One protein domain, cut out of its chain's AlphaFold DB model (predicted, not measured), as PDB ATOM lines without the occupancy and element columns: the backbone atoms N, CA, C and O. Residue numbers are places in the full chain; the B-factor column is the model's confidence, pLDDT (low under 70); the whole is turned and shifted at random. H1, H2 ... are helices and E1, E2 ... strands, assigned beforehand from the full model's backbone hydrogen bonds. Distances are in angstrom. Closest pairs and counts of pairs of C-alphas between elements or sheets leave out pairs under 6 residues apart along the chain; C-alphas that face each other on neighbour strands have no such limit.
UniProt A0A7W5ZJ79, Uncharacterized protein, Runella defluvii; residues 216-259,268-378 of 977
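Overview. This is residues 216 to 259 and 268 to 378 of the 977 residues of an uncharacterized protein of Runella defluvii (UniProt A0A7W5ZJ79). Two antiparallel sheets, a strongly twisted one of five strands and a smaller one of three, make two walls about one helix, H2, which packs on both of them. Residues 216 to 221 of H1 stick out from this body as an arm, residues 372 to 378, with H4, stick out as a tail, and the long stretch 349 to 371 runs from E8 past H1 to H4. The printed part has 155 residues with four named helices and eight named strands, in the order H1 H2 E1 E2 H3 E3 E4 E5 E6 E7 E8 H4; the sheets run E2 E1 E5 E6 E8 and E3 E4 E7. The class is mixed, helices and strands, with under half of the residues in named elements. The whole is compact, with a radius of gyration of the C-alphas of 15.9 A and spans of 51 by 44 by 37 A.

Along the chain. H1, residues 216 to 229, begins at C-alpha 216 at (-50.637, 131.555, 44.533) and is 19.8 A long from first to last C-alpha. H2 holds residues 233 to 241 and is 12.1 A long. E1, residues 250 to 255, is 16.1 A long; after the cut come E2, residues 274 to 277, the short H3, residues 279 to 282, and E3, residues 284 to 286. E4 holds residues 291 to 295, and E5, residues 298 to 303, is 16.3 A long. E6, residues 319 to 325, is the longest strand, 19.6 A from C-alpha 319 at (-76.448, 133.720, 31.541) to C-alpha 325. E7 holds residues 329 to 333 and E8 residues 344 to 348, each 13.7 A long. H4, residues 372 to 376, ends at C-alpha 376 at (-53.430, 128.986, 18.147).

Arrangement. In the larger sheet E2 and E8 are the edge strands. E2 and E1 are antiparallel at 131 degrees, with N 277 and O 252 2.8 A apart, within hydrogen-bond range. E1 and E5 are antiparallel at 152 degrees, with N 253 and O 300 at 2.8 A. E5 and E6 form a hairpin, with N 301 and O 321 at 2.7 A. E6 and E8 are antiparallel at 157 degrees, with N 347 and O 322 at 2.9 A. H2 is on this sheet at a height of 8.9 A, over E5, and runs across the strands, at 82 degrees to E5 on the local plane; the closest C-alphas of H2 and E1, those of Phe 236 and Phe 250, are 7.4 A apart. In the smaller sheet E3 and E4 form a hairpin, with N 293 and O 284 at 2.8 A, and E4 and E7 are antiparallel at 156 degrees, with N 292 and O 332 at 2.8 A. H2 is on this sheet too, at a height of 9.8 A, over E7 and only just over E4, with 3 of its C-alphas falling there; it runs across the strands, at 83 degrees to E7 on the local plane. The closest C-alphas of H2 and E7, those of Leu 237 and Phe 332, are 7.5 A apart. E6 and E7 meet only through their link. H3 only grazes both sheets and only just touches H2, with 3 pairs of C-alphas within 8 A, the closest those of Val 240 and Asp 280 at 5.1 A. H1 and H2 are close but not clearly touching, the closest C-alphas being those of Tyr 229 and His 235 at 6.2 A. H1 and H4 are apart, and neither is on a sheet. Every O i to N i+4 pair is within hydrogen-bond range in H1, H2 and H4, while H3 is too short for such a pair.

Size, cuts and confidence. The two C-alphas farthest apart, those of Ala 216 and Thr 259, are 51.2 A apart. Residues 260 to 267 are not printed, and C-alphas 259 and 268 are 17.8 A apart across the cut. The links E5 to E6 and E8 to H4 are long. Mean pLDDT of the printed part is 77.0; it is under 70 at residues 255 to 259, 268 to 274, 287 to 290, 309 to 316 and 366 to 378.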
ATOM      1  N   ALA A 216     -49.384 132.307  44.523       83.12
ATOM      2  CA  ALA A 216     -50.637 131.555  44.533       83.12
ATOM      3  C   ALA A 216     -51.853 132.459  44.810       83.12
ATOM      4  O   ALA A 216     -52.879 132.318  44.147       83.12
ATOM      5  N   GLN A 217     -51.733 133.414  45.740       89.69
ATOM      6  CA  GLN A 217     -52.772 134.410  46.007       89.69
ATOM      7  C   GLN A 217     -52.913 135.397  44.843       89.69
ATOM      8  O   GLN A 217     -54.037 135.696  44.443       89.69
ATOM      9  N   GLN A 218     -51.795 135.852  44.269       87.88
ATOM     10  CA  GLN A 218     -51.798 136.690  43.066       87.88
ATOM     11  C   GLN A 218     -52.561 135.999  41.922       87.88
ATOM     12  O   GLN A 218     -53.442 136.595  41.302       87.88
ATOM     13  N   LYS A 219     -52.308 134.702  41.711       84.25
ATOM     14  CA  LYS A 219     -52.998 133.896  40.701       84.25
ATOM     15  C   LYS A 219     -54.474 133.621  41.029       84.25
ATOM     16  O   LYS A 219     -55.282 133.571  40.103       84.25
ATOM     17  N   GLU A 220     -54.868 133.476  42.302       86.31
ATOM     18  CA  GLU A 220     -56.302 133.426  42.663       86.31
ATOM     19  C   GLU A 220     -56.993 134.751  42.312       86.31
ATOM     20  O   GLU A 220     -58.076 134.730  41.723       86.31
ATOM     21  N   TRP A 221     -56.363 135.893  42.606       90.62
ATOM     22  CA  TRP A 221     -56.894 137.207  42.241       90.62
ATOM     23  C   TRP A 221     -57.004 137.385  40.725       90.62
ATOM     24  O   TRP A 221     -58.047 137.823  40.251       90.62
ATOM     25  N   GLU A 222     -55.999 136.994  39.940       88.00
ATOM     26  CA  GLU A 222     -56.058 137.038  38.470       88.00
ATOM     27  C   GLU A 222     -57.193 136.178  37.896       88.00
ATOM     28  O   GLU A 222     -57.930 136.634  37.017       88.00
ATOM     29  N   LEU A 223     -57.398 134.967  38.424       83.94
ATOM     30  CA  LEU A 223     -58.520 134.105  38.036       83.94
ATOM     31  C   LEU A 223     -59.876 134.712  38.432       83.94
ATOM     32  O   LEU A 223     -60.810 134.697  37.629       83.94
ATOM     33  N   ALA A 224     -59.986 135.289  39.631       87.88
ATOM     34  CA  ALA A 224     -61.209 135.937  40.102       87.88
ATOM     35  C   ALA A 224     -61.535 137.226  39.322       87.88
ATOM     36  O   ALA A 224     -62.706 137.490  39.040       87.88
ATOM     37  N   ARG A 225     -60.515 137.996  38.915       91.44
ATOM     38  CA  ARG A 225     -60.649 139.165  38.031       91.44
ATOM     39  C   ARG A 225     -61.118 138.746  36.634       91.44
ATOM     40  O   ARG A 225     -62.095 139.299  36.139       91.44
ATOM     41  N   ASN A 226     -60.514 137.714  36.038       87.50
ATOM     42  CA  ASN A 226     -60.951 137.179  34.743       87.50
ATOM     43  C   ASN A 226     -62.407 136.656  34.785       87.50
ATOM     44  O   ASN A 226     -63.171 136.905  33.852       87.50
ATOM     45  N   ASP A 227     -62.835 135.990  35.865       86.25
ATOM     46  CA  ASP A 227     -64.231 135.545  36.035       86.25
ATOM     47  C   ASP A 227     -65.212 136.723  36.219       86.25
ATOM     48  O   ASP A 227     -66.265 136.772  35.570       86.25
ATOM     49  N   ALA A 228     -64.843 137.721  37.031       90.44
ATOM     50  CA  ALA A 228     -65.622 138.947  37.205       90.44
ATOM     51  C   ALA A 228     -65.791 139.710  35.876       90.44
ATOM     52  O   ALA A 228     -66.910 140.118  35.543       90.44
ATOM     53  N   TYR A 229     -64.725 139.812  35.077       90.94
ATOM     54  CA  TYR A 229     -64.738 140.423  33.747       90.94
ATOM     55  C   TYR A 229     -65.649 139.666  32.771       90.94
ATOM     56  O   TYR A 229     -66.560 140.260  32.190       90.94
ATOM     57  N   ARG A 230     -65.460 138.351  32.615       87.50
ATOM     58  CA  ARG A 230     -66.163 137.532  31.613       87.50
ATOM     59  C   ARG A 230     -67.679 137.552  31.811       87.50
ATOM     60  O   ARG A 230     -68.190 137.290  32.904       87.50
ATOM     61  N   GLY A 231     -68.414 137.897  30.754       88.00
ATOM     62  CA  GLY A 231     -69.871 138.095  30.796       88.00
ATOM     63  C   GLY A 231     -70.325 139.312  31.621       88.00
ATOM     64  O   GLY A 231     -71.450 139.340  32.105       88.00
ATOM     65  N   SER A 232     -69.452 140.291  31.886       92.06
ATOM     66  CA  SER A 232     -69.856 141.612  32.402       92.06
ATOM     67  C   SER A 232     -70.321 142.540  31.273       92.06
ATOM     68  O   SER A 232     -70.092 142.260  30.095       92.06
ATOM     69  N   ILE A 233     -70.910 143.685  31.637       91.44
ATOM     70  CA  ILE A 233     -71.246 144.738  30.671       91.44
ATOM     71  C   ILE A 233     -69.993 145.281  29.965       91.44
ATOM     72  O   ILE A 233     -70.025 145.481  28.760       91.44
ATOM     73  N   TYR A 234     -68.862 145.413  30.668       89.31
ATOM     74  CA  TYR A 234     -67.595 145.851  30.072       89.31
ATOM     75  C   TYR A 234     -67.046 144.841  29.054       89.31
ATOM     76  O   TYR A 234     -66.577 145.251  27.998       89.31
ATOM     77  N   HIS A 235     -67.169 143.532  29.320       91.81
ATOM     78  CA  HIS A 235     -66.833 142.488  28.341       91.81
ATOM     79  C   HIS A 235     -67.713 142.603  27.094       91.81
ATOM     80  O   HIS A 235     -67.196 142.623  25.986       91.81
ATOM     81  N   PHE A 236     -69.031 142.754  27.269       93.56
ATOM     82  CA  PHE A 236     -69.955 142.916  26.147       93.56
ATOM     83  C   PHE A 236     -69.642 144.160  25.304       93.56
ATOM     84  O   PHE A 236     -69.510 144.060  24.088       93.56
ATOM     85  N   LEU A 237     -69.480 145.323  25.940       91.38
ATOM     86  CA  LEU A 237     -69.214 146.575  25.232       91.38
ATOM     87  C   LEU A 237     -67.842 146.566  24.543       91.38
ATOM     88  O   LEU A 237     -67.754 146.987  23.392       91.38
ATOM     89  N   ARG A 238     -66.792 146.024  25.177       88.06
ATOM     90  CA  ARG A 238     -65.469 145.871  24.543       88.06
ATOM     91  C   ARG A 238     -65.523 144.896  23.357       88.06
ATOM     92  O   ARG A 238     -64.985 145.205  22.295       88.06
ATOM     93  N   ALA A 239     -66.248 143.783  23.486       88.06
ATOM     94  CA  ALA A 239     -66.446 142.833  22.394       88.06
ATOM     95  C   ALA A 239     -67.169 143.474  21.195       88.06
ATOM     96  O   ALA A 239     -66.729 143.318  20.057       88.06
ATOM     97  N   VAL A 240     -68.231 144.256  21.434       89.31
ATOM     98  CA  VAL A 240     -68.938 145.007  20.377       89.31
ATOM     99  C   VAL A 240     -68.035 146.069  19.743       89.31
ATOM    100  O   VAL A 240     -67.986 146.186  18.518       89.31
ATOM    101  N   ALA A 241     -67.263 146.806  20.548       82.94
ATOM    102  CA  ALA A 241     -66.327 147.817  20.060       82.94
ATOM    103  C   ALA A 241     -65.240 147.244  19.135       82.94
ATOM    104  O   ALA A 241     -64.841 147.895  18.167       82.94
ATOM    105  N   HIS A 242     -64.781 146.021  19.407       78.88
ATOM    106  CA  HIS A 242     -63.809 145.300  18.582       78.88
ATOM    107  C   HIS A 242     -64.439 144.442  17.472       78.88
ATOM    108  O   HIS A 242     -63.697 143.827  16.706       78.88
ATOM    109  N   LYS A 243     -65.776 144.415  17.358       79.06
ATOM    110  CA  LYS A 243     -66.550 143.576  16.421       79.06
ATOM    111  C   LYS A 243     -66.277 142.075  16.586       79.06
ATOM    112  O   LYS A 243     -65.949 141.366  15.635       79.06
ATOM    113  N   LYS A 244     -66.364 141.632  17.841       80.81
ATOM    114  CA  LYS A 244     -66.062 140.282  18.326       80.81
ATOM    115  C   LYS A 244     -67.149 139.696  19.230       80.81
ATOM    116  O   LYS A 244     -66.917 138.638  19.817       80.81
ATOM    117  N   SER A 245     -68.319 140.325  19.380       82.06
ATOM    118  CA  SER A 245     -69.313 139.868  20.369       82.06
ATOM    119  C   SER A 245     -69.729 138.412  20.141       82.06
ATOM    120  O   SER A 245     -69.733 137.619  21.084       82.06
ATOM    121  N   GLN A 246     -69.956 138.017  18.884       79.88
ATOM    122  CA  GLN A 246     -70.325 136.643  18.536       79.88
ATOM    123  C   GLN A 246     -69.210 135.613  18.789       79.88
ATOM    124  O   GLN A 246     -69.534 134.469  19.118       79.88
ATOM    125  N   SER A 247     -67.932 136.001  18.675       71.25
ATOM    126  CA  SER A 247     -66.764 135.144  18.963       71.25
ATOM    127  C   SER A 247     -66.402 135.087  20.451       71.25
ATOM    128  O   SER A 247     -65.983 134.045  20.941       71.25
ATOM    129  N   GLU A 248     -66.626 136.168  21.202       78.25
ATOM    130  CA  GLU A 248     -66.402 136.219  22.657       78.25
ATOM    131  C   GLU A 248     -67.566 135.582  23.452       78.25
ATOM    132  O   GLU A 248     -67.563 135.554  24.686       78.25
ATOM    133  N   GLY A 249     -68.524 134.969  22.745       80.88
ATOM    134  CA  GLY A 249     -69.574 134.107  23.295       80.88
ATOM    135  C   GLY A 249     -70.907 134.795  23.552       80.88
ATOM    136  O   GLY A 249     -71.714 134.261  24.314       80.88
ATOM    137  N   PHE A 250     -71.147 135.964  22.960       86.88
ATOM    138  CA  PHE A 250     -72.432 136.645  23.051       86.88
ATOM    139  C   PHE A 250     -73.373 136.273  21.893       86.88
ATOM    140  O   PHE A 250     -72.968 136.099  20.739       86.88
ATOM    141  N   ARG A 251     -74.665 136.186  22.205       85.06
ATOM    142  CA  ARG A 251     -75.778 136.268  21.247       85.06
ATOM    143  C   ARG A 251     -76.711 137.373  21.731       85.06
ATOM    144  O   ARG A 251     -76.831 137.578  22.941       85.06
ATOM    145  N   VAL A 252     -77.305 138.132  20.817       87.56
ATOM    146  CA  VAL A 252     -78.119 139.300  21.174       87.56
ATOM    147  C   VAL A 252     -79.422 139.277  20.403       87.56
ATOM    148  O   VAL A 252     -79.431 139.068  19.196       87.56
ATOM    149  N   TYR A 253     -80.517 139.535  21.106       85.50
ATOM    150  CA  TYR A 253     -81.864 139.516  20.568       85.50
ATOM    151  C   TYR A 253     -82.565 140.846  20.833       85.50
ATOM    152  O   TYR A 253     -82.250 141.565  21.789       85.50
ATOM    153  N   LEU A 254     -83.535 141.171  19.985       82.81
ATOM    154  CA  LEU A 254     -84.482 142.254  20.213       82.81
ATOM    155  C   LEU A 254     -85.797 141.688  20.729       82.81
ATOM    156  O   LEU A 254     -86.393 140.821  20.091       82.81
ATOM    157  N   ASP A 255     -86.253 142.236  21.852       69.38
ATOM    158  CA  ASP A 255     -87.610 142.040  22.350       69.38
ATOM    159  C   ASP A 255     -88.573 142.909  21.528       69.38
ATOM    160  O   ASP A 255     -88.430 144.135  21.477       69.38
ATOM    161  N   THR A 256     -89.523 142.271  20.845       58.66
ATOM    162  CA  THR A 256     -90.470 142.948  19.949       58.66
ATOM    163  C   THR A 256     -91.762 143.399  20.641       58.66
ATOM    164  O   THR A 256     -92.623 143.975  19.977       58.66
ATOM    165  N   ASP A 257     -91.945 143.121  21.937       56.50
ATOM    166  CA  ASP A 257     -93.198 143.373  22.660       56.50
ATOM    167  C   ASP A 257     -93.092 144.605  23.579       56.50
ATOM    168  O   ASP A 257     -92.296 144.657  24.518       56.50
ATOM    169  N   THR A 258     -93.916 145.623  23.325       48.88
ATOM    170  CA  THR A 258     -93.956 146.853  24.135       48.88
ATOM    171  C   THR A 258     -94.872 146.749  25.360       48.88
ATOM    172  O   THR A 258     -94.975 147.710  26.127       48.88
ATOM    173  N   THR A 259     -95.554 145.618  25.579       44.00
ATOM    174  CA  THR A 259     -96.550 145.497  26.653       44.00
ATOM    175  C   THR A 259     -95.925 145.168  28.013       44.00
ATOM    176  O   THR A 259     -95.251 144.161  28.216       44.00
ATOM    177  N   TYR A 268     -88.021 129.596  26.117       50.88
ATOM    178  CA  TYR A 268     -87.181 130.453  25.288       50.88
ATOM    179  C   TYR A 268     -87.827 130.741  23.923       50.88
ATOM    180  O   TYR A 268     -88.056 131.897  23.576       50.88
ATOM    181  N   PHE A 269     -88.275 129.700  23.213       49.53
ATOM    182  CA  PHE A 269     -88.864 129.825  21.871       49.53
ATOM    183  C   PHE A 269     -90.401 129.959  21.823       49.53
ATOM    184  O   PHE A 269     -91.009 129.771  20.768       49.53
ATOM    185  N   ARG A 270     -91.093 130.303  22.924       42.50
ATOM    186  CA  ARG A 270     -92.559 130.489  22.848       42.50
ATOM    187  C   ARG A 270     -92.940 131.793  22.126       42.50
ATOM    188  O   ARG A 270     -92.945 132.869  22.724       42.50
ATOM    189  N   ASN A 271     -93.378 131.629  20.874       43.22
ATOM    190  CA  ASN A 271     -94.058 132.605  20.006       43.22
ATOM    191  C   ASN A 271     -93.146 133.553  19.186       43.22
ATOM    192  O   ASN A 271     -93.558 134.680  18.928       43.22
ATOM    193  N   ASN A 272     -91.939 133.137  18.772       45.72
ATOM    194  CA  ASN A 272     -91.035 133.903  17.879       45.72
ATOM    195  C   ASN A 272     -90.790 135.375  18.301       45.72
ATOM    196  O   ASN A 272     -90.644 136.261  17.464       45.72
ATOM    197  N   ARG A 273     -90.756 135.645  19.613       59.81
ATOM    198  CA  ARG A 273     -90.683 136.999  20.205       59.81
ATOM    199  C   ARG A 273     -89.292 137.640  20.232       59.81
ATOM    200  O   ARG A 273     -89.172 138.799  20.620       59.81
ATOM    201  N   LEU A 274     -88.258 136.881  19.880       64.56
ATOM    202  CA  LEU A 274     -86.858 137.289  19.949       64.56
ATOM    203  C   LEU A 274     -86.251 137.242  18.548       64.56
ATOM    204  O   LEU A 274     -86.078 136.167  17.979       64.56
ATOM    205  N   LEU A 275     -85.925 138.411  17.997       71.56
ATOM    206  CA  LEU A 275     -85.196 138.526  16.732       71.56
ATOM    207  C   LEU A 275     -83.695 138.601  17.026       71.56
ATOM    208  O   LEU A 275     -83.263 139.589  17.620       71.56
ATOM    209  N   GLU A 276     -82.907 137.600  16.615       80.81
ATOM    210  CA  GLU A 276     -81.447 137.683  16.754       80.81
ATOM    211  C   GLU A 276     -80.881 138.812  15.886       80.81
ATOM    212  O   GLU A 276     -81.307 139.044  14.752       80.81
ATOM    213  N   ILE A 277     -79.899 139.516  16.436       81.69
ATOM    214  CA  ILE A 277     -79.173 140.605  15.804       81.69
ATOM    215  C   ILE A 277     -77.682 140.489  16.113       81.69
ATOM    216  O   ILE A 277     -77.278 140.136  17.220       81.69
ATOM    217  N   ASN A 278     -76.844 140.877  15.153       82.56
ATOM    218  CA  ASN A 278     -75.434 141.109  15.439       82.56
ATOM    219  C   ASN A 278     -75.253 142.568  15.926       82.56
ATOM    220  O   ASN A 278     -75.499 143.497  15.153       82.56
ATOM    221  N   PRO A 279     -74.843 142.817  17.185       80.81
ATOM    222  CA  PRO A 279     -74.611 144.175  17.675       80.81
ATOM    223  C   PRO A 279     -73.385 144.837  17.019       80.81
ATOM    224  O   PRO A 279     -73.356 146.060  16.898       80.81
ATOM    225  N   ASP A 280     -72.422 144.055  16.518       82.75
ATOM    226  CA  ASP A 280     -71.179 144.518  15.876       82.75
ATOM    227  C   ASP A 280     -71.439 145.233  14.532       82.75
ATOM    228  O   ASP A 280     -70.578 145.963  14.027       82.75
ATOM    229  N   THR A 281     -72.627 145.025  13.947       79.12
ATOM    230  CA  THR A 281     -73.106 145.706  12.730       79.12
ATOM    231  C   THR A 281     -74.131 146.808  13.014       79.12
ATOM    232  O   THR A 281     -74.316 147.686  12.173       79.12
ATOM    233  N   LEU A 282     -74.774 146.796  14.188       77.19
ATOM    234  CA  LEU A 282     -75.708 147.840  14.638       77.19
ATOM    235  C   LEU A 282     -75.008 149.015  15.337       77.19
ATOM    236  O   LEU A 282     -75.560 150.115  15.382       77.19
ATOM    237  N   ALA A 283     -73.824 148.784  15.903       80.31
ATOM    238  CA  ALA A 283     -73.033 149.800  16.578       80.31
ATOM    239  C   ALA A 283     -72.314 150.720  15.573       80.31
ATOM    240  O   ALA A 283     -71.527 150.267  14.738       80.31
ATOM    241  N   TYR A 284     -72.543 152.030  15.681       79.69
ATOM    242  CA  TYR A 284     -71.829 153.036  14.892       79.69
ATOM    243  C   TYR A 284     -70.511 153.428  15.577       79.69
ATOM    244  O   TYR A 284     -70.483 153.648  16.784       79.69
ATOM    245  N   THR A 285     -69.423 153.555  14.814       78.75
ATOM    246  CA  THR A 285     -68.105 153.979  15.318       78.75
ATOM    247  C   THR A 285     -67.774 155.410  14.906       78.75
ATOM    248  O   THR A 285     -67.574 155.687  13.721       78.75
ATOM    249  N   ASP A 286     -67.631 156.292  15.892       71.19
ATOM    250  CA  ASP A 286     -67.157 157.667  15.743       71.19
ATOM    251  C   ASP A 286     -65.635 157.687  15.956       71.19
ATOM    252  O   ASP A 286     -65.124 157.817  17.073       71.19
ATOM    253  N   VAL A 287     -64.902 157.494  14.857       67.38
ATOM    254  CA  VAL A 287     -63.436 157.348  14.860       67.38
ATOM    255  C   VAL A 287     -62.734 158.619  15.361       67.38
ATOM    256  O   VAL A 287     -61.675 158.533  15.979       67.38
ATOM    257  N   ALA A 288     -63.330 159.797  15.149       63.41
ATOM    258  CA  ALA A 288     -62.750 161.085  15.534       63.41
ATOM    259  C   ALA A 288     -62.823 161.357  17.050       63.41
ATOM    260  O   ALA A 288     -61.981 162.089  17.582       63.41
ATOM    261  N   LEU A 289     -63.808 160.765  17.737       61.00
ATOM    262  CA  LEU A 289     -63.993 160.848  19.192       61.00
ATOM    263  C   LEU A 289     -63.688 159.527  19.928       61.00
ATOM    264  O   LEU A 289     -63.889 159.444  21.137       61.00
ATOM    265  N   GLN A 290     -63.167 158.517  19.219       65.88
ATOM    266  CA  GLN A 290     -62.780 157.194  19.741       65.88
ATOM    267  C   GLN A 290     -63.883 156.462  20.530       65.88
ATOM    268  O   GLN A 290     -63.626 155.792  21.537       65.88
ATOM    269  N   ARG A 291     -65.124 156.578  20.048       75.38
ATOM    270  CA  ARG A 291     -66.312 156.033  20.712       75.38
ATOM    271  C   ARG A 291     -67.186 155.204  19.779       75.38
ATOM    272  O   ARG A 291     -67.150 155.323  18.552       75.38
ATOM    273  N   VAL A 292     -68.011 154.387  20.405       82.12
ATOM    274  CA  VAL A 292     -68.959 153.461  19.808       82.12
ATOM    275  C   VAL A 292     -70.347 153.820  20.327       82.12
ATOM    276  O   VAL A 292     -70.519 154.126  21.506       82.12
ATOM    277  N   ILE A 293     -71.335 153.830  19.436       87.44
ATOM    278  CA  ILE A 293     -72.697 154.279  19.710       87.44
ATOM    279  C   ILE A 293     -73.662 153.124  19.429       87.44
ATOM    280  O   ILE A 293     -73.842 152.721  18.278       87.44
ATOM    281  N   LEU A 294     -74.304 152.609  20.481       89.06
ATOM    282  CA  LEU A 294     -75.414 151.658  20.380       89.06
ATOM    283  C   LEU A 294     -76.738 152.434  20.223       89.06
ATOM    284  O   LEU A 294     -77.040 153.277  21.074       89.06
ATOM    285  N   PRO A 295     -77.567 152.168  19.199       86.50
ATOM    286  CA  PRO A 295     -78.870 152.823  19.069       86.50
ATOM    287  C   PRO A 295     -79.823 152.366  20.185       86.50
ATOM    288  O   PRO A 295     -79.772 151.202  20.595       86.50
ATOM    289  N   ASN A 296     -80.715 153.243  20.669       88.38
ATOM    290  CA  ASN A 296     -81.664 152.859  21.718       88.38
ATOM    291  C   ASN A 296     -82.602 151.737  21.244       88.38
ATOM    292  O   ASN A 296     -83.444 151.942  20.367       88.38
ATOM    293  N   ARG A 297     -82.458 150.567  21.873       84.69
ATOM    294  CA  ARG A 297     -83.407 149.452  21.886       84.69
ATOM    295  C   ARG A 297     -83.331 148.775  23.260       84.69
ATOM    296  O   ARG A 297     -82.408 149.030  24.039       84.69
ATOM    297  N   LYS A 298     -84.280 147.881  23.538       87.25
ATOM    298  CA  LYS A 298     -84.164 146.883  24.604       87.25
ATOM    299  C   LYS A 298     -83.482 145.647  24.013       87.25
ATOM    300  O   LYS A 298     -84.056 144.984  23.152       87.25
ATOM    301  N   TYR A 299     -82.261 145.375  24.455       89.50
ATOM    302  CA  TYR A 299     -81.469 144.228  24.015       89.50
ATOM    303  C   TYR A 299     -81.575 143.108  25.043       89.50
ATOM    304  O   TYR A 299     -81.467 143.356  26.244       89.50
ATOM    305  N   GLU A 300     -81.729 141.873  24.585       90.44
ATOM    306  CA  GLU A 300     -81.545 140.680  25.404       90.44
ATOM    307  C   GLU A 300     -80.218 140.021  25.019       90.44
ATOM    308  O   GLU A 300     -80.017 139.623  23.878       90.44
ATOM    309  N   ILE A 301     -79.282 139.968  25.962       91.69
ATOM    310  CA  ILE A 301     -77.891 139.562  25.771       91.69
ATOM    311  C   ILE A 301     -77.675 138.233  26.486       91.69
ATOM    312  O   ILE A 301     -77.803 138.137  27.710       91.69
ATOM    313  N   HIS A 302     -77.306 137.224  25.711       88.38
ATOM    314  CA  HIS A 302     -77.012 135.870  26.154       88.38
ATOM    315  C   HIS A 302     -75.504 135.666  26.157       88.38
ATOM    316  O   HIS A 302     -74.841 135.992  25.173       88.38
ATOM    317  N   TYR A 303     -74.954 135.122  27.241       90.38
ATOM    318  CA  TYR A 303     -73.530 134.812  27.358       90.38
ATOM    319  C   TYR A 303     -73.326 133.294  27.432       90.38
ATOM    320  O   TYR A 303     -73.468 132.668  28.483       90.38
ATOM    321  N   LEU A 304     -73.002 132.692  26.285       80.94
ATOM    322  CA  LEU A 304     -72.978 131.239  26.093       80.94
ATOM    323  C   LEU A 304     -71.893 130.544  26.929       80.94
ATOM    324  O   LEU A 304     -72.082 129.407  27.366       80.94
ATOM    325  N   HIS A 305     -70.779 131.235  27.195       79.69
ATOM    326  CA  HIS A 305     -69.626 130.706  27.929       79.69
ATOM    327  C   HIS A 305     -69.837 130.569  29.455       79.69
ATOM    328  O   HIS A 305     -68.931 130.093  30.141       79.69
ATOM    329  N   ARG A 306     -71.001 130.938  30.021       78.00
ATOM    330  CA  ARG A 306     -71.347 130.622  31.422       78.00
ATOM    331  C   ARG A 306     -72.791 130.118  31.545       78.00
ATOM    332  O   ARG A 306     -73.713 130.664  30.948       78.00
ATOM    333  N   ARG A 307     -72.980 129.065  32.349       78.62
ATOM    334  CA  ARG A 307     -74.302 128.504  32.678       78.62
ATOM    335  C   ARG A 307     -74.921 129.238  33.871       78.62
ATOM    336  O   ARG A 307     -74.221 129.496  34.850       78.62
ATOM    337  N   ASP A 308     -76.223 129.516  33.823       74.00
ATOM    338  CA  ASP A 308     -76.978 130.101  34.942       74.00
ATOM    339  C   ASP A 308     -78.096 129.138  35.381       74.00
ATOM    340  O   ASP A 308     -79.172 129.122  34.780       74.00
ATOM    341  N   PRO A 309     -77.907 128.342  36.452       63.88
ATOM    342  CA  PRO A 309     -78.942 127.429  36.951       63.88
ATOM    343  C   PRO A 309     -80.131 128.166  37.600       63.88
ATOM    344  O   PRO A 309     -81.064 127.536  38.096       63.88
ATOM    345  N   GLN A 310     -80.108 129.504  37.627       64.50
ATOM    346  CA  GLN A 310     -81.243 130.359  37.962       64.50
ATOM    347  C   GLN A 310     -81.676 131.229  36.771       64.50
ATOM    348  O   GLN A 310     -82.264 132.292  36.988       64.50
ATOM    349  N   SER A 311     -81.423 130.765  35.541       65.94
ATOM    350  CA  SER A 311     -81.919 131.367  34.302       65.94
ATOM    351  C   SER A 311     -83.424 131.665  34.354       65.94
ATOM    352  O   SER A 311     -84.207 131.116  35.150       65.94
ATOM    353  N   TRP A 312     -83.814 132.620  33.518       63.41
ATOM    354  CA  TRP A 312     -85.194 133.054  33.355       63.41
ATOM    355  C   TRP A 312     -86.004 132.104  32.470       63.41
ATOM    356  O   TRP A 312     -87.196 131.890  32.697       63.41
ATOM    357  N   TYR A 313     -85.322 131.498  31.506       62.59
ATOM    358  CA  TYR A 313     -85.815 130.406  30.687       62.59
ATOM    359  C   TYR A 313     -85.536 129.093  31.410       62.59
ATOM    360  O   TYR A 313     -84.450 128.902  31.959       62.59
ATOM    361  N   PHE A 314     -86.516 128.194  31.453       58.53
ATOM    362  CA  PHE A 314     -86.316 126.880  32.081       58.53
ATOM    363  C   PHE A 314     -85.639 125.875  31.140       58.53
ATOM    364  O   PHE A 314     -85.112 124.867  31.597       58.53
ATOM    365  N   ASP A 315     -85.664 126.181  29.846       54.94
ATOM    366  CA  ASP A 315     -85.118 125.448  28.709       54.94
ATOM    367  C   ASP A 315     -83.754 125.990  28.234       54.94
ATOM    368  O   ASP A 315     -83.069 125.313  27.477       54.94
ATOM    369  N   LEU A 316     -83.294 127.152  28.726       62.09
ATOM    370  CA  LEU A 316     -81.963 127.694  28.410       62.09
ATOM    371  C   LEU A 316     -81.112 127.936  29.667       62.09
ATOM    372  O   LEU A 316     -81.276 128.922  30.390       62.09
ATOM    373  N   ASN A 317     -80.123 127.067  29.882       74.44
ATOM    374  CA  ASN A 317     -79.201 127.084  31.025       74.44
ATOM    375  C   ASN A 317     -77.946 127.958  30.770       74.44
ATOM    376  O   ASN A 317     -76.814 127.484  30.894       74.44
ATOM    377  N   ARG A 318     -78.130 129.227  30.378       82.44
ATOM    378  CA  ARG A 318     -77.063 130.212  30.074       82.44
ATOM    379  C   ARG A 318     -77.293 131.523  30.842       82.44
ATOM    380  O   ARG A 318     -78.402 131.770  31.309       82.44
ATOM    381  N   GLU A 319     -76.268 132.364  30.990       87.00
ATOM    382  CA  GLU A 319     -76.448 133.720  31.541       87.00
ATOM    383  C   GLU A 319     -77.217 134.618  30.553       87.00
ATOM    384  O   GLU A 319     -76.791 134.790  29.412       87.00
ATOM    385  N   VAL A 320     -78.320 135.226  31.007       88.94
ATOM    386  CA  VAL A 320     -79.201 136.095  30.201       88.94
ATOM    387  C   VAL A 320     -79.365 137.444  30.889       88.94
ATOM    388  O   VAL A 320     -79.627 137.513  32.089       88.94
ATOM    389  N   THR A 321     -79.213 138.530  30.135       91.75
ATOM    390  CA  THR A 321     -79.269 139.916  30.616       91.75
ATOM    391  C   THR A 321     -80.161 140.758  29.716       91.75
ATOM    392  O   THR A 321     -80.000 140.714  28.506       91.75
ATOM    393  N   TRP A 322     -81.022 141.604  30.281       90.81
ATOM    394  CA  TRP A 322     -81.678 142.665  29.504       90.81
ATOM    395  C   TRP A 322     -80.926 143.974  29.691       90.81
ATOM    396  O   TRP A 322     -80.735 144.400  30.828       90.81
ATOM    397  N   LEU A 323     -80.521 144.601  28.590       91.81
ATOM    398  CA  LEU A 323     -79.914 145.928  28.544       91.81
ATOM    399  C   LEU A 323     -80.924 146.904  27.927       91.81
ATOM    400  O   LEU A 323     -81.225 146.834  26.735       91.81
ATOM    401  N   THR A 324     -81.445 147.815  28.746       90.31
ATOM    402  CA  THR A 324     -82.366 148.876  28.311       90.31
ATOM    403  C   THR A 324     -81.598 150.185  28.207       90.31
ATOM    404  O   THR A 324     -80.989 150.604  29.188       90.31
ATOM    405  N   ILE A 325     -81.641 150.855  27.054       89.44
ATOM    406  CA  ILE A 325     -81.016 152.174  26.866       89.44
ATOM    407  C   ILE A 325     -82.000 153.302  27.218       89.44
ATOM    408  O   ILE A 325     -83.195 153.239  26.929       89.44
ATOM    409  N   LYS A 326     -81.476 154.365  27.832       83.50
ATOM    410  CA  LYS A 326     -82.165 155.617  28.166       83.50
ATOM    411  C   LYS A 326     -81.599 156.755  27.315       83.50
ATOM    412  O   LYS A 326     -80.460 157.167  27.509       83.50
ATOM    413  N   GLY A 327     -82.408 157.286  26.400       81.94
ATOM    414  CA  GLY A 327     -82.027 158.362  25.476       81.94
ATOM    415  C   GLY A 327     -82.280 157.982  24.015       81.94
ATOM    416  O   GLY A 327     -83.053 157.070  23.739       81.94
ATOM    417  N   ALA A 328     -81.636 158.668  23.069       79.88
ATOM    418  CA  ALA A 328     -81.693 158.298  21.647       79.88
ATOM    419  C   ALA A 328     -80.696 157.175  21.291       79.88
ATOM    420  O   ALA A 328     -80.973 156.321  20.449       79.88
ATOM    421  N   ALA A 329     -79.546 157.165  21.961       82.88
ATOM    422  CA  ALA A 329     -78.479 156.184  21.819       82.88
ATOM    423  C   ALA A 329     -77.619 156.166  23.095       82.88
ATOM    424  O   ALA A 329     -77.731 157.067  23.929       82.88
ATOM    425  N   PHE A 330     -76.770 155.152  23.222       87.94
ATOM    426  CA  PHE A 330     -75.813 154.966  24.311       87.94
ATOM    427  C   PHE A 330     -74.387 154.980  23.755       87.94
ATOM    428  O   PHE A 330     -74.116 154.279  22.780       87.94
ATOM    429  N   ALA A 331     -73.490 155.757  24.363       87.31
ATOM    430  CA  ALA A 331     -72.112 155.917  23.898       87.31
ATOM    431  C   ALA A 331     -71.081 155.359  24.897       87.31
ATOM    432  O   ALA A 331     -71.240 155.474  26.116       87.31
ATOM    433  N   PHE A 332     -70.027 154.734  24.370       87.12
ATOM    434  CA  PHE A 332     -68.949 154.105  25.137       87.12
ATOM    435  C   PHE A 332     -67.622 154.114  24.357       87.12
ATOM    436  O   PHE A 332     -67.619 154.185  23.131       87.12
ATOM    437  N   SER A 333     -66.480 154.053  25.046       77.94
ATOM    438  CA  SER A 333     -65.153 154.037  24.407       77.94
ATOM    439  C   SER A 333     -64.851 152.712  23.696       77.94
ATOM    440  O   SER A 333     -65.490 151.690  23.957       77.94
ATOM    441  N   TYR A 334     -63.810 152.692  22.856       73.06
ATOM    442  CA  TYR A 334     -63.295 151.444  22.272       73.06
ATOM    443  C   TYR A 334     -62.869 150.386  23.314       73.06
ATOM    444  O   TYR A 334     -62.932 149.197  23.020       73.06
ATOM    445  N   ASP A 335     -62.507 150.791  24.538       73.56
ATOM    446  CA  ASP A 335     -62.201 149.886  25.659       73.56
ATOM    447  C   ASP A 335     -63.461 149.336  26.367       73.56
ATOM    448  O   ASP A 335     -63.347 148.633  27.376       73.56
ATOM    449  N   GLY A 336     -64.665 149.651  25.875       79.12
ATOM    450  CA  GLY A 336     -65.942 149.226  26.457       79.12
ATOM    451  C   GLY A 336     -66.420 150.068  27.647       79.12
ATOM    452  O   GLY A 336     -67.294 149.618  28.388       79.12
ATOM    453  N   ILE A 337     -65.853 151.261  27.866       82.31
ATOM    454  CA  ILE A 337     -66.167 152.121  29.021       82.31
ATOM    455  C   ILE A 337     -67.369 153.025  28.688       82.31
ATOM    456  O   ILE A 337     -67.257 153.822  27.757       82.31
ATOM    457  N   PRO A 338     -68.495 152.969  29.426       84.81
ATOM    458  CA  PRO A 338     -69.631 153.879  29.237       84.81
ATOM    459  C   PRO A 338     -69.247 155.359  29.383       84.81
ATOM    460  O   PRO A 338     -68.627 155.723  30.381       84.81
ATOM    461  N   GLU A 339     -69.689 156.230  28.466       80.19
ATOM    462  CA  GLU A 339     -69.577 157.692  28.650       80.19
ATOM    463  C   GLU A 339     -70.462 158.168  29.813       80.19
ATOM    464  O   GLU A 339     -70.083 159.053  30.575       80.19
ATOM    465  N   ASN A 340     -71.644 157.564  29.974       79.62
ATOM    466  CA  ASN A 340     -72.597 157.906  31.025       79.62
ATOM    467  C   ASN A 340     -73.345 156.650  31.506       79.62
ATOM    468  O   ASN A 340     -74.118 156.044  30.764       79.62
ATOM    469  N   SER A 341     -73.144 156.264  32.768       76.81
ATOM    470  CA  SER A 341     -73.766 155.074  33.368       76.81
ATOM    471  C   SER A 341     -75.279 155.194  33.590       76.81
ATOM    472  O   SER A 341     -75.953 154.172  33.675       76.81
ATOM    473  N   TYR A 342     -75.843 156.406  33.623       80.19
ATOM    474  CA  TYR A 342     -77.293 156.615  33.721       80.19
ATOM    475  C   TYR A 342     -78.025 156.396  32.383       80.19
ATOM    476  O   TYR A 342     -79.257 156.330  32.371       80.19
ATOM    477  N   GLN A 343     -77.303 156.270  31.260       85.12
ATOM    478  CA  GLN A 343     -77.885 156.001  29.935       85.12
ATOM    479  C   GLN A 343     -78.297 154.534  29.721       85.12
ATOM    480  O   GLN A 343     -78.817 154.208  28.655       85.12
ATOM    481  N   PHE A 344     -78.110 153.639  30.697       89.00
ATOM    482  CA  PHE A 344     -78.579 152.258  30.585       89.00
ATOM    483  C   PHE A 344     -79.074 151.666  31.911       89.00
ATOM    484  O   PHE A 344     -78.782 152.161  32.997       89.00
ATOM    485  N   GLU A 345     -79.840 150.582  31.814       89.12
ATOM    486  CA  GLU A 345     -80.221 149.710  32.926       89.12
ATOM    487  C   GLU A 345     -79.925 148.254  32.561       89.12
ATOM    488  O   GLU A 345     -80.094 147.863  31.405       89.12
ATOM    489  N   THR A 346     -79.528 147.441  33.546       90.00
ATOM    490  CA  THR A 346     -79.375 145.987  33.369       90.00
ATOM    491  C   THR A 346     -80.337 145.199  34.257       90.00
ATOM    492  O   THR A 346     -80.458 145.443  35.460       90.00
ATOM    493  N   GLY A 347     -80.997 144.202  33.669       88.31
ATOM    494  CA  GLY A 347     -81.695 143.113  34.359       88.31
ATOM    495  C   GLY A 347     -81.019 141.767  34.081       88.31
ATOM    496  O   GLY A 347     -80.195 141.673  33.181       88.31
ATOM    497  N   GLY A 348     -81.375 140.709  34.812       87.94
ATOM    498  CA  GLY A 348     -80.808 139.370  34.584       87.94
ATOM    499  C   GLY A 348     -79.405 139.180  35.175       87.94
ATOM    500  O   GLY A 348     -79.115 139.679  36.262       87.94
ATOM    501  N   SER A 349     -78.544 138.403  34.515       88.69
ATOM    502  CA  SER A 349     -77.279 137.914  35.082       88.69
ATOM    503  C   SER A 349     -76.237 139.019  35.306       88.69
ATOM    504  O   SER A 349     -75.656 139.066  36.390       88.69
ATOM    505  N   MET A 350     -76.059 139.981  34.386       90.50
ATOM    506  CA  MET A 350     -75.130 141.104  34.621       90.50
ATOM    507  C   MET A 350     -75.540 141.955  35.829       90.50
ATOM    508  O   MET A 350     -74.668 142.395  36.572       90.50
ATOM    509  N   SER A 351     -76.839 142.123  36.106       87.75
ATOM    510  CA  SER A 351     -77.295 142.922  37.255       87.75
ATOM    511  C   SER A 351     -77.114 142.224  38.614       87.75
ATOM    512  O   SER A 351     -77.300 142.848  39.666       87.75
ATOM    513  N   LYS A 352     -76.695 140.945  38.616       85.62
ATOM    514  CA  LYS A 352     -76.216 140.222  39.809       85.62
ATOM    515  C   LYS A 352     -74.807 140.671  40.226       85.62
ATOM    516  O   LYS A 352     -74.492 140.565  41.413       85.62
ATOM    517  N   LYS A 353     -73.989 141.170  39.285       86.19
ATOM    518  CA  LYS A 353     -72.647 141.727  39.528       86.19
ATOM    519  C   LYS A 353     -72.780 143.161  40.047       86.19
ATOM    520  O   LYS A 353     -73.544 143.954  39.502       86.19
ATOM    521  N   ARG A 354     -72.094 143.480  41.145       89.31
ATOM    522  CA  ARG A 354     -72.218 144.770  41.861       89.31
ATOM    523  C   ARG A 354     -70.829 145.283  42.247       89.31
ATOM    524  O   ARG A 354     -69.854 144.801  41.687       89.31
ATOM    525  N   ILE A 355     -70.704 146.222  43.193       90.62
ATOM    526  CA  ILE A 355     -69.413 146.841  43.570       90.62
ATOM    527  C   ILE A 355     -68.302 145.810  43.860       90.62
ATOM    528  O   ILE A 355     -67.153 146.036  43.500       90.62
ATOM    529  N   ALA A 356     -68.633 144.650  44.439       92.44
ATOM    530  CA  ALA A 356     -67.664 143.580  44.703       92.44
ATOM    531  C   ALA A 356     -67.145 142.835  43.454       92.44
ATOM    532  O   ALA A 356     -66.158 142.106  43.542       92.44
ATOM    533  N   ASP A 357     -67.818 142.992  42.316       92.69
ATOM    534  CA  ASP A 357     -67.525 142.353  41.029       92.69
ATOM    535  C   ASP A 357     -67.143 143.382  39.945       92.69
ATOM    536  O   ASP A 357     -66.894 143.001  38.801       92.69
ATOM    537  N   LEU A 358     -67.109 144.681  40.280       89.62
ATOM    538  CA  LEU A 358     -66.616 145.730  39.387       89.62
ATOM    539  C   LEU A 358     -65.087 145.770  39.407       89.62
ATOM    540  O   LEU A 358     -64.462 145.833  40.468       89.62
ATOM    541  N   LEU A 359     -64.503 145.808  38.215       91.50
ATOM    542  CA  LEU A 359     -63.070 145.943  37.983       91.50
ATOM    543  C   LEU A 359     -62.715 147.391  37.612       91.50
ATOM    544  O   LEU A 359     -63.600 148.128  37.170       91.50
ATOM    545  N   PRO A 360     -61.437 147.789  37.740       90.06
ATOM    546  CA  PRO A 360     -60.954 149.035  37.155       90.06
ATOM    547  C   PRO A 360     -61.237 149.089  35.645       90.06
ATOM    548  O   PRO A 360     -61.086 148.088  34.944       90.06
ATOM    549  N   ASN A 361     -61.588 150.263  35.120       85.81
ATOM    550  CA  ASN A 361     -61.788 150.505  33.687       85.81
ATOM    551  C   ASN A 361     -60.525 150.200  32.858       85.81
ATOM    552  O   ASN A 361     -60.616 149.782  31.706       85.81
ATOM    553  N   ASP A 362     -59.348 150.385  33.459       82.75
ATOM    554  CA  ASP A 362     -58.034 150.066  32.902       82.75
ATOM    555  C   ASP A 362     -57.613 148.596  33.112       82.75
ATOM    556  O   ASP A 362     -56.467 148.236  32.842       82.75
ATOM    557  N   TYR A 363     -58.529 147.724  33.553       86.81
ATOM    558  CA  TYR A 363     -58.302 146.282  33.568       86.81
ATOM    559  C   TYR A 363     -58.331 145.693  32.149       86.81
ATOM    560  O   TYR A 363     -59.319 145.792  31.404       86.81
ATOM    561  N   GLN A 364     -57.249 145.000  31.803       78.38
ATOM    562  CA  GLN A 364     -57.153 144.148  30.625       78.38
ATOM    563  C   GLN A 364     -57.106 142.682  31.087       78.38
ATOM    564  O   GLN A 364     -56.300 142.353  31.963       78.38
ATOM    565  N   PRO A 365     -57.972 141.798  30.554       73.12
ATOM    566  CA  PRO A 365     -57.933 140.382  30.889       73.12
ATOM    567  C   PRO A 365     -56.643 139.760  30.347       73.12
ATOM    568  O   PRO A 365     -56.235 140.016  29.213       73.12
ATOM    569  N   ASN A 366     -55.996 138.919  31.152       63.28
ATOM    570  CA  ASN A 366     -54.757 138.252  30.753       63.28
ATOM    571  C   ASN A 366     -55.092 136.970  29.959       63.28
ATOM    572  O   ASN A 366     -54.875 135.853  30.438       63.28
ATOM    573  N   ASP A 367     -55.728 137.142  28.791       50.06
ATOM    574  CA  ASP A 367     -56.430 136.102  28.017       50.06
ATOM    575  C   ASP A 367     -55.501 135.120  27.276       50.06
ATOM    576  O   ASP A 367     -55.464 134.989  26.051       50.06
ATOM    577  N   SER A 368     -54.792 134.346  28.089       39.22
ATOM    578  CA  SER A 368     -54.018 133.158  27.729       39.22
ATOM    579  C   SER A 368     -54.800 131.847  27.946       39.22
ATOM    580  O   SER A 368     -54.208 130.774  27.898       39.22
ATOM    581  N   LEU A 369     -56.109 131.899  28.257       42.34
ATOM    582  CA  LEU A 369     -56.792 130.804  28.978       42.34
ATOM    583  C   LEU A 369     -58.275 130.510  28.616       42.34
ATOM    584  O   LEU A 369     -59.023 130.038  29.474       42.34
ATOM    585  N   SER A 370     -58.748 130.723  27.378       42.50
ATOM    586  CA  SER A 370     -60.034 130.089  26.965       42.50
ATOM    587  C   SER A 370     -60.267 129.830  25.479       42.50
ATOM    588  O   SER A 370     -60.757 128.744  25.172       42.50
ATOM    589  N   SER A 371     -59.957 130.773  24.583       37.25
ATOM    590  CA  SER A 371     -60.190 130.605  23.137       37.25
ATOM    591  C   SER A 371     -58.885 130.701  22.342       37.25
ATOM    592  O   SER A 371     -58.532 129.751  21.651       37.25
ATOM    593  N   THR A 372     -58.082 131.741  22.583       35.31
ATOM    594  CA  THR A 372     -56.766 131.989  21.963       35.31
ATOM    595  C   THR A 372     -55.822 130.783  21.957       35.31
ATOM    596  O   THR A 372     -55.194 130.531  20.936       35.31
ATOM    597  N   LEU A 373     -55.743 129.981  23.030       37.19
ATOM    598  CA  LEU A 373     -54.935 128.746  23.017       37.19
ATOM    599  C   LEU A 373     -55.527 127.622  22.151       37.19
ATOM    600  O   LEU A 373     -54.766 126.859  21.565       37.19
ATOM    601  N   LEU A 374     -56.856 127.508  22.040       37.41
ATOM    602  CA  LEU A 374     -57.499 126.526  21.153       37.41
ATOM    603  C   LEU A 374     -57.355 126.935  19.682       37.41
ATOM    604  O   LEU A 374     -57.085 126.094  18.824       37.41
ATOM    605  N   GLU A 375     -57.496 128.233  19.413       40.19
ATOM    606  CA  GLU A 375     -57.299 128.864  18.108       40.19
ATOM    607  C   GLU A 375     -55.843 128.704  17.634       40.19
ATOM    608  O   GLU A 375     -55.599 128.195  16.542       40.19
ATOM    609  N   GLN A 376     -54.863 129.063  18.475       36.12
ATOM    610  CA  GLN A 376     -53.430 128.986  18.147       36.12
ATOM    611  C   GLN A 376     -52.905 127.548  18.045       36.12
ATOM    612  O   GLN A 376     -51.978 127.295  17.278       36.12
ATOM    613  N   ALA A 377     -53.502 126.594  18.767       37.50
ATOM    614  CA  ALA A 377     -53.195 125.169  18.622       37.50
ATOM    615  C   ALA A 377     -53.902 124.503  17.421       37.50
ATOM    616  O   ALA A 377     -53.690 123.314  17.177       37.50
ATOM    617  N   GLY A 378     -54.755 125.227  16.684       42.78
ATOM    618  CA  GLY A 378     -55.528 124.677  15.564       42.78
ATOM    619  C   GLY A 378     -56.536 123.597  15.978       42.78
ATOM    620  O   GLY A 378     -56.855 122.722  15.177       42.78
TER     621      GLY A 378